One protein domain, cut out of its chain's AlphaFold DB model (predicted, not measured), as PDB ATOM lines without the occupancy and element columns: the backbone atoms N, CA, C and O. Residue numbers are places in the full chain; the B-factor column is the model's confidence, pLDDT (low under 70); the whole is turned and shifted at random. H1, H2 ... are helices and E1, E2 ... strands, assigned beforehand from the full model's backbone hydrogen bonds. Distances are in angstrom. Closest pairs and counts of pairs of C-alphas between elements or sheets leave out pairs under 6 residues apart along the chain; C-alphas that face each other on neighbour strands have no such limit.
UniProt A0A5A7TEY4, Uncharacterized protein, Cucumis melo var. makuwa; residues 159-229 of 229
ATOM      1  N   LEU A 159     141.758 183.621 129.010       94.81
ATOM      2  CA  LEU A 159     141.775 182.166 129.126       94.81
ATOM      3  C   LEU A 159     141.684 181.505 127.756       94.81
ATOM      4  O   LEU A 159     140.760 181.771 126.986       94.81
ATOM      5  N   LYS A 160     142.612 180.586 127.506       93.81
ATOM      6  CA  LYS A 160     142.655 179.718 126.333       93.81
ATOM      7  C   LYS A 160     141.915 178.418 126.642       93.81
ATOM      8  O   LYS A 160     142.156 177.794 127.678       93.81
ATOM      9  N   GLU A 161     141.008 178.009 125.758       94.44
ATOM     10  CA  GLU A 161     140.348 176.702 125.857       94.44
ATOM     11  C   GLU A 161     141.268 175.604 125.312       94.44
ATOM     12  O   GLU A 161     141.822 175.729 124.219       94.44
ATOM     13  N   VAL A 162     141.408 174.506 126.057       94.75
ATOM     14  CA  VAL A 162     142.176 173.326 125.645       94.75
ATOM     15  C   VAL A 162     141.339 172.067 125.833       94.75
ATOM     16  O   VAL A 162     140.843 171.785 126.923       94.75
ATOM     17  N   ASN A 163     141.222 171.259 124.778       94.81
ATOM     18  CA  ASN A 163     140.566 169.956 124.848       94.81
ATOM     19  C   ASN A 163     141.539 168.873 125.367       94.81
ATOM     20  O   ASN A 163     142.568 168.577 124.743       94.81
ATOM     21  N   LEU A 164     141.190 168.262 126.505       94.12
ATOM     22  CA  LEU A 164     141.889 167.111 127.101       94.12
ATOM     23  C   LEU A 164     141.285 165.751 126.684       94.12
ATOM     24  O   LEU A 164     141.785 164.699 127.086       94.12
ATOM     25  N   GLY A 165     140.185 165.770 125.928       90.75
ATOM     26  CA  GLY A 165     139.461 164.609 125.414       90.75
ATOM     27  C   GLY A 165     139.749 164.343 123.935       90.75
ATOM     28  O   GLY A 165     140.777 164.754 123.399       90.75
ATOM     29  N   THR A 166     138.828 163.645 123.270       93.38
ATOM     30  CA  THR A 166     138.861 163.459 121.809       93.38
ATOM     31  C   THR A 166     137.987 164.514 121.118       93.38
ATOM     32  O   THR A 166     137.414 165.386 121.769       93.38
ATOM     33  N   ILE A 167     137.891 164.460 119.787       93.19
ATOM     34  CA  ILE A 167     136.953 165.299 119.019       93.19
ATOM     35  C   ILE A 167     135.499 164.838 119.257       93.19
ATOM     36  O   ILE A 167     134.594 165.660 119.311       93.19
ATOM     37  N   GLU A 168     135.287 163.530 119.440       94.19
ATOM     38  CA  GLU A 168     133.976 162.911 119.685       94.19
ATOM     39  C   GLU A 168     133.522 163.031 121.151       94.19
ATOM     40  O   GLU A 168     132.359 163.323 121.419       94.19
ATOM     41  N   GLU A 169     134.440 162.860 122.110       90.06
ATOM     42  CA  GLU A 169     134.192 163.111 123.532       90.06
ATOM     43  C   GLU A 169     135.094 164.255 124.039       90.06
ATOM     44  O   GLU A 169     136.119 164.003 124.691       90.06
ATOM     45  N   PRO A 170     134.743 165.520 123.737       91.44
ATOM     46  CA  PRO A 170     135.516 166.672 124.169       91.44
ATOM     47  C   PRO A 170     135.452 166.857 125.687       91.44
ATOM     48  O   PRO A 170     134.426 166.653 126.341       91.44
ATOM     49  N   ARG A 171     136.587 167.269 126.249       92.81
ATOM     50  CA  ARG A 171     136.786 167.565 127.670       92.81
ATOM     51  C   ARG A 171     137.505 168.917 127.770       92.81
ATOM     52  O   ARG A 171     138.723 168.940 127.963       92.81
ATOM     53  N   PRO A 172     136.787 170.030 127.525       93.44
ATOM     54  CA  PRO A 172     137.376 171.359 127.510       93.44
ATOM     55  C   PRO A 172     137.766 171.792 128.923       93.44
ATOM     56  O   PRO A 172     136.989 171.661 129.872       93.44
ATOM     57  N   THR A 173     138.974 172.323 129.050       93.44
ATOM     58  CA  THR A 173     139.453 173.045 130.228       93.44
ATOM     59  C   THR A 173     139.959 174.419 129.808       93.44
ATOM     60  O   THR A 173     140.165 174.670 128.622       93.44
ATOM     61  N   PHE A 174     140.189 175.296 130.778       94.19
ATOM     62  CA  PHE A 174     140.701 176.639 130.539       94.19
ATOM     63  C   PHE A 174     142.031 176.840 131.259       94.19
ATOM     64  O   PHE A 174     142.161 176.514 132.442       94.19
ATOM     65  N   ILE A 175     143.007 177.381 130.535       95.12
ATOM     66  CA  ILE A 175     144.342 177.737 131.031       95.12
ATOM     67  C   ILE A 175     144.605 179.220 130.743       95.12
ATOM     68  O   ILE A 175     143.890 179.816 129.938       95.12
ATOM     69  N   SER A 176     145.601 179.826 131.391       94.44
ATOM     70  CA  SER A 176     145.983 181.212 131.090       94.44
ATOM     71  C   SER A 176     146.476 181.337 129.647       94.44
ATOM     72  O   SER A 176     147.261 180.509 129.189       94.44
ATOM     73  N   ALA A 177     146.035 182.379 128.946       93.62
ATOM     74  CA  ALA A 177     146.550 182.767 127.636       93.62
ATOM     75  C   ALA A 177     147.871 183.565 127.728       93.62
ATOM     76  O   ALA A 177     148.436 183.916 126.698       93.62
ATOM     77  N   GLN A 178     148.361 183.846 128.943       93.94
ATOM     78  CA  GLN A 178     149.631 184.540 129.208       93.94
ATOM     79  C   GLN A 178     150.809 183.579 129.469       93.94
ATOM     80  O   GLN A 178     151.890 184.024 129.854       93.94
ATOM     81  N   LEU A 179     150.615 182.266 129.295       91.69
ATOM     82  CA  LEU A 179     151.702 181.281 129.342       91.69
ATOM     83  C   LEU A 179     152.617 181.421 128.117       91.69
ATOM     84  O   LEU A 179     152.166 181.816 127.042       91.69
ATOM     85  N   SER A 180     153.893 181.055 128.265       95.50
ATOM     86  CA  SER A 180     154.745 180.802 127.098       95.50
ATOM     87  C   SER A 180     154.311 179.512 126.390       95.50
ATOM     88  O   SER A 180     153.673 178.654 127.002       95.50
ATOM     89  N   ASP A 181     154.680 179.342 125.117       95.44
ATOM     90  CA  ASP A 181     154.394 178.098 124.387       95.44
ATOM     91  C   ASP A 181     155.007 176.865 125.084       95.44
ATOM     92  O   ASP A 181     154.400 175.793 125.078       95.44
ATOM     93  N   ASP A 182     156.170 177.003 125.731       96.25
ATOM     94  CA  ASP A 182     156.806 175.920 126.494       96.25
ATOM     95  C   ASP A 182     156.022 175.599 127.784       96.25
ATOM     96  O   ASP A 182     155.678 174.436 128.020       96.25
ATOM     97  N   ASP A 183     155.665 176.622 128.578       95.69
ATOM     98  CA  ASP A 183     154.864 176.463 129.806       95.69
ATOM     99  C   ASP A 183     153.477 175.870 129.505       95.69
ATOM    100  O   ASP A 183     152.989 175.005 130.239       95.69
ATOM    101  N   GLU A 184     152.829 176.310 128.419       95.38
ATOM    102  CA  GLU A 184     151.557 175.744 127.971       95.38
ATOM    103  C   GLU A 184     151.714 174.262 127.626       95.38
ATOM    104  O   GLU A 184     150.907 173.446 128.078       95.38
ATOM    105  N   ASN A 185     152.735 173.889 126.851       95.38
ATOM    106  CA  ASN A 185     152.923 172.499 126.446       95.38
ATOM    107  C   ASN A 185     153.235 171.585 127.644       95.38
ATOM    108  O   ASN A 185     152.664 170.489 127.719       95.38
ATOM    109  N   GLU A 186     154.049 172.020 128.614       97.06
ATOM    110  CA  GLU A 186     154.260 171.259 129.856       97.06
ATOM    111  C   GLU A 186     152.951 171.129 130.654       97.06
ATOM    112  O   GLU A 186     152.554 170.021 131.036       97.06
ATOM    113  N   TYR A 187     152.228 172.233 130.855       96.19
ATOM    114  CA  TYR A 187     151.007 172.248 131.662       96.19
ATOM    115  C   TYR A 187     149.865 171.440 131.023       96.19
ATOM    116  O   TYR A 187     149.175 170.679 131.708       96.19
ATOM    117  N   VAL A 188     149.693 171.513 129.701       95.69
ATOM    118  CA  VAL A 188     148.722 170.696 128.952       95.69
ATOM    119  C   VAL A 188     149.128 169.220 128.941       95.69
ATOM    120  O   VAL A 188     148.256 168.354 129.056       95.69
ATOM    121  N   SER A 189     150.425 168.904 128.868       96.50
ATOM    122  CA  SER A 189     150.928 167.530 129.010       96.50
ATOM    123  C   SER A 189     150.595 166.952 130.394       96.50
ATOM    124  O   SER A 189     150.003 165.871 130.492       96.50
ATOM    125  N   LEU A 190     150.847 167.715 131.463       96.31
ATOM    126  CA  LEU A 190     150.485 167.358 132.839       96.31
ATOM    127  C   LEU A 190     148.970 167.133 132.993       96.31
ATOM    128  O   LEU A 190     148.538 166.111 133.533       96.31
ATOM    129  N   LEU A 191     148.146 168.048 132.473       95.62
ATOM    130  CA  LEU A 191     146.685 167.933 132.507       95.62
ATOM    131  C   LEU A 191     146.165 166.714 131.723       95.62
ATOM    132  O   LEU A 191     145.184 166.094 132.138       95.62
ATOM    133  N   ARG A 192     146.829 166.327 130.626       94.44
ATOM    134  CA  ARG A 192     146.516 165.103 129.866       94.44
ATOM    135  C   ARG A 192     146.925 163.831 130.608       94.44
ATOM    136  O   ARG A 192     146.172 162.858 130.570       94.44
ATOM    137  N   ALA A 193     148.055 163.840 131.316       95.50
ATOM    138  CA  ALA A 193     148.490 162.718 132.152       95.50
ATOM    139  C   ALA A 193     147.520 162.453 133.322       95.50
ATOM    140  O   ALA A 193     147.199 161.301 133.607       95.50
ATOM    141  N   TYR A 194     146.986 163.511 133.943       92.38
ATOM    142  CA  TYR A 194     146.039 163.425 135.065       92.38
ATOM    143  C   TYR A 194     144.563 163.623 134.663       92.38
ATOM    144  O   TYR A 194     143.716 163.903 135.513       92.38
ATOM    145  N   LYS A 195     144.220 163.436 133.380       88.94
ATOM    146  CA  LYS A 195     142.871 163.690 132.827       88.94
ATOM    147  C   LYS A 195     141.729 163.000 133.588       88.94
ATOM    148  O   LYS A 195     140.620 163.527 133.620       88.94
ATOM    149  N   ASP A 196     141.978 161.837 134.189       85.06
ATOM    150  CA  ASP A 196     140.957 161.015 134.856       85.06
ATOM    151  C   ASP A 196     140.792 161.346 136.357       85.06
ATOM    152  O   ASP A 196     139.909 160.801 137.014       85.06
ATOM    153  N   VAL A 197     141.571 162.301 136.885       86.75
ATOM    154  CA  VAL A 197     141.333 162.935 138.201       86.75
ATOM    155  C   VAL A 197     140.126 163.890 138.146       86.75
ATOM    156  O   VAL A 197     139.477 164.149 139.158       86.75
ATOM    157  N   PHE A 198     139.800 164.412 136.959       84.69
ATOM    158  CA  PHE A 198     138.727 165.384 136.760       84.69
ATOM    159  C   PHE A 198     137.363 164.715 136.530       84.69
ATOM    160  O   PHE A 198     137.204 163.798 135.722       84.69
ATOM    161  N   LEU A 199     136.332 165.234 137.199       82.25
ATOM    162  CA  LEU A 199     134.970 164.693 137.168       82.25
ATOM    163  C   LEU A 199     134.140 165.253 136.003       82.25
ATOM    164  O   LEU A 199     133.125 165.919 136.198       82.25
ATOM    165  N   TRP A 200     134.561 164.932 134.775       84.69
ATOM    166  CA  TRP A 200     133.937 165.375 133.515       84.69
ATOM    167  C   TRP A 200     132.430 165.100 133.408       84.69
ATOM    168  O   TRP A 200     131.716 165.812 132.708       84.69
ATOM    169  N   SER A 201     131.928 164.063 134.082       78.12
ATOM    170  CA  SER A 201     130.497 163.916 134.344       78.12
ATOM    171  C   SER A 201     130.249 163.028 135.561       78.12
ATOM    172  O   SER A 201     130.981 162.072 135.814       78.12
ATOM    173  N   CYS A 202     129.150 163.282 136.279       69.56
ATOM    174  CA  CYS A 202     128.743 162.470 137.435       69.56
ATOM    175  C   CYS A 202     128.502 160.990 137.065       69.56
ATOM    176  O   CYS A 202     128.605 160.114 137.914       69.56
ATOM    177  N   ARG A 203     128.223 160.688 135.784       70.62
ATOM    178  CA  ARG A 203     128.063 159.314 135.272       70.62
ATOM    179  C   ARG A 203     129.369 158.512 135.230       70.62
ATOM    180  O   ARG A 203     129.303 157.294 135.133       70.62
ATOM    181  N   LYS A 204     130.534 159.169 135.286       70.25
ATOM    182  CA  LYS A 204     131.854 158.511 135.284       70.25
ATOM    183  C   LYS A 204     132.321 158.102 136.689       70.25
ATOM    184  O   LYS A 204     133.340 157.435 136.815       70.25
ATOM    185  N   MET A 205     131.560 158.444 137.732       73.69
ATOM    186  CA  MET A 205     131.810 158.029 139.115       73.69
ATOM    187  C   MET A 205     131.210 156.641 139.373       73.69
ATOM    188  O   MET A 205     130.136 156.507 139.964       73.69
ATOM    189  N   SER A 206     131.895 155.590 138.919       64.00
ATOM    190  CA  SER A 206     131.556 154.221 139.315       64.00
ATOM    191  C   SER A 206     131.653 154.075 140.842       64.00
ATOM    192  O   SER A 206     132.616 154.512 141.464       64.00
ATOM    193  N   GLY A 207     130.621 153.487 141.457       74.94
ATOM    194  CA  GLY A 207     130.517 153.341 142.915       74.94
ATOM    195  C   GLY A 207     129.639 154.379 143.629       74.94
ATOM    196  O   GLY A 207     129.348 154.183 144.805       74.94
ATOM    197  N   LEU A 208     129.149 155.425 142.947       74.69
ATOM    198  CA  LEU A 208     128.091 156.298 143.476       74.69
ATOM    199  C   LEU A 208     126.734 155.975 142.835       74.69
ATOM    200  O   LEU A 208     126.613 155.942 141.611       74.69
ATOM    201  N   ASP A 209     125.686 155.795 143.648       81.75
ATOM    202  CA  ASP A 209     124.313 155.762 143.133       81.75
ATOM    203  C   ASP A 209     123.874 157.184 142.760       81.75
ATOM    204  O   ASP A 209     123.713 158.053 143.620       81.75
ATOM    205  N   LEU A 210     123.632 157.419 141.468       78.94
ATOM    206  CA  LEU A 210     123.143 158.700 140.962       78.94
ATOM    207  C   LEU A 210     121.783 159.100 141.560       78.94
ATOM    208  O   LEU A 210     121.492 160.293 141.594       78.94
ATOM    209  N   LYS A 211     120.967 158.167 142.071       77.12
ATOM    210  CA  LYS A 211     119.718 158.501 142.787       77.12
ATOM    211  C   LYS A 211     119.969 159.176 144.138       77.12
ATOM    212  O   LYS A 211     119.116 159.933 144.596       77.12
ATOM    213  N   VAL A 212     121.118 158.903 144.756       79.50
ATOM    214  CA  VAL A 212     121.564 159.531 146.008       79.50
ATOM    215  C   VAL A 212     122.413 160.769 145.705       79.50
ATOM    216  O   VAL A 212     122.224 161.805 146.327       79.50
ATOM    217  N   ALA A 213     123.302 160.698 144.711       77.31
ATOM    218  CA  ALA A 213     124.214 161.795 144.377       77.31
ATOM    219  C   ALA A 213     123.559 162.967 143.610       77.31
ATOM    220  O   ALA A 213     124.076 164.081 143.661       77.31
ATOM    221  N   LEU A 214     122.443 162.755 142.895       79.19
ATOM    222  CA  LEU A 214     121.765 163.790 142.096       79.19
ATOM    223  C   LEU A 214     120.378 164.141 142.656       79.19
ATOM    224  O   LEU A 214     119.340 163.765 142.105       79.19
ATOM    225  N   HIS A 215     120.351 164.932 143.728       80.69
ATOM    226  CA  HIS A 215     119.107 165.497 144.252       80.69
ATOM    227  C   HIS A 215     118.501 166.536 143.292       80.69
ATOM    228  O   HIS A 215     119.025 167.635 143.118       80.69
ATOM    229  N   ARG A 216     117.342 166.214 142.700       78.69
ATOM    230  CA  ARG A 216     116.516 167.179 141.957       78.69
ATOM    231  C   ARG A 216     115.599 167.935 142.917       78.69
ATOM    232  O   ARG A 216     114.627 167.367 143.408       78.69
ATOM    233  N   LEU A 217     115.863 169.223 143.130       84.69
ATOM    234  CA  LEU A 217     114.909 170.119 143.787       84.69
ATOM    235  C   LEU A 217     113.698 170.343 142.872       84.69
ATOM    236  O   LEU A 217     113.838 170.829 141.749       84.69
ATOM    237  N   VAL A 218     112.506 169.987 143.350       84.75
ATOM    238  CA  VAL A 218     111.246 170.202 142.625       84.75
ATOM    239  C   VAL A 218     110.745 171.616 142.909       84.75
ATOM    240  O   VAL A 218     109.973 171.848 143.839       84.75
ATOM    241  N   ILE A 219     111.207 172.574 142.108       85.94
ATOM    242  CA  ILE A 219     110.665 173.936 142.092       85.94
ATOM    243  C   ILE A 219     109.341 173.909 141.313       85.94
ATOM    244  O   ILE A 219     109.281 173.374 140.204       85.94
ATOM    245  N   LYS A 220     108.269 174.468 141.886       89.12
ATOM    246  CA  LYS A 220     106.986 174.632 141.182       89.12
ATOM    247  C   LYS A 220     107.132 175.700 140.086       89.12
ATOM    248  O   LYS A 220     107.684 176.755 140.388       89.12
ATOM    249  N   PRO A 221     106.590 175.506 138.869       82.44
ATOM    250  CA  PRO A 221     106.745 176.471 137.770       82.44
ATOM    251  C   PRO A 221     106.117 177.844 138.069       82.44
ATOM    252  O   PRO A 221     106.555 178.856 137.538       82.44
ATOM    253  N   GLU A 222     105.135 177.894 138.971       92.12
ATOM    254  CA  GLU A 222     104.507 179.123 139.478       92.12
ATOM    255  C   GLU A 222     105.462 180.015 140.302       92.12
ATOM    256  O   GLU A 222     105.139 181.165 140.592       92.12
ATOM    257  N   HIS A 223     106.598 179.483 140.768       82.81
ATOM    258  CA  HIS A 223     107.475 180.154 141.729       82.81
ATOM    259  C   HIS A 223     108.697 180.752 141.024       82.81
ATOM    260  O   HIS A 223     109.674 180.062 140.729       82.81
ATOM    261  N   ARG A 224     108.653 182.070 140.791       87.94
ATOM    262  CA  ARG A 224     109.803 182.849 140.306       87.94
ATOM    263  C   ARG A 224     110.985 182.776 141.279       87.94
ATOM    264  O   ARG A 224     110.792 182.715 142.494       87.94
ATOM    265  N   SER A 225     112.202 182.858 140.749       83.69
ATOM    266  CA  SER A 225     113.407 183.029 141.562       83.69
ATOM    267  C   SER A 225     113.360 184.343 142.352       83.69
ATOM    268  O   SER A 225     112.824 185.354 141.895       83.69
ATOM    269  N   ILE A 226     113.918 184.321 143.563       88.06
ATOM    270  CA  ILE A 226     114.007 185.479 144.456       88.06
ATOM    271  C   ILE A 226     115.487 185.762 144.699       88.06
ATOM    272  O   ILE A 226     116.226 184.882 145.136       88.06
ATOM    273  N   LYS A 227     115.916 186.997 144.426       91.88
ATOM    274  CA  LYS A 227     117.214 187.508 144.872       91.88
ATOM    275  C   LYS A 227     117.055 188.030 146.302       91.88
ATOM    276  O   LYS A 227     116.209 188.889 146.537       91.88
ATOM    277  N   GLN A 228     117.875 187.538 147.226       83.25
ATOM    278  CA  GLN A 228     118.071 188.181 148.529       83.25
ATOM    279  C   GLN A 228     119.064 189.346 148.381       83.25
ATOM    280  O   GLN A 228     119.913 189.331 147.481       83.25
ATOM    281  N   ALA A 229     118.892 190.371 149.212       67.88
ATOM    282  CA  ALA A 229     119.672 191.607 149.225       67.88
ATOM    283  C   ALA A 229     120.512 191.681 150.502       67.88
ATOM    284  O   ALA A 229     120.018 191.150 151.522       67.88
TER     285      ALA A 229
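This is residues 159 to 229 of the 229 residues of an uncharacterized protein of Cucumis melo var. makuwa (UniProt A0A5A7TEY4). With little regular structure, a small head, the hairpin E1 and E2 with helix H1 over one face, is followed by a long winding stretch, which holds short H2; residues 215 to 229 stick out. The printed part has 71 residues, in the order E1, E2, H1, H2; the class is mixed, with 27 residues in named elements. It is extended, with a radius of gyration of the C-alphas of 18.4 A and spans of 53 by 38 by 23 A.

E1, residues 159 to 163, and E2, residues 172 to 176, form an antiparallel hairpin at 145 degrees, with N 160 and O 175 2.9 A apart, within hydrogen-bond range. The closest C-alphas of E1 and H1, residues 181 to 193, are those of Val 162 and Val 188, 7.8 A apart. E2 and H1 are near each other, with 6 pairs of C-alphas within 10 A. H2, residues 210 to 213, is apart from E1, E2 and H1. In H1 every O i to N i+4 pair is within hydrogen-bond range; H2 is too short for one.

E1 begins at C-alpha 159 (141.775, 182.166, 129.126). H1 measures 18.2 A, and H2 ends at C-alpha 213 (124.214, 161.795, 144.377).

The C-alphas farthest apart, of Asp 182 and Glu 222, are 54.0 A apart. The printed part has no cut; the link from H1 to H2 is long. Residues 202, 206 and 229 have pLDDT under 70.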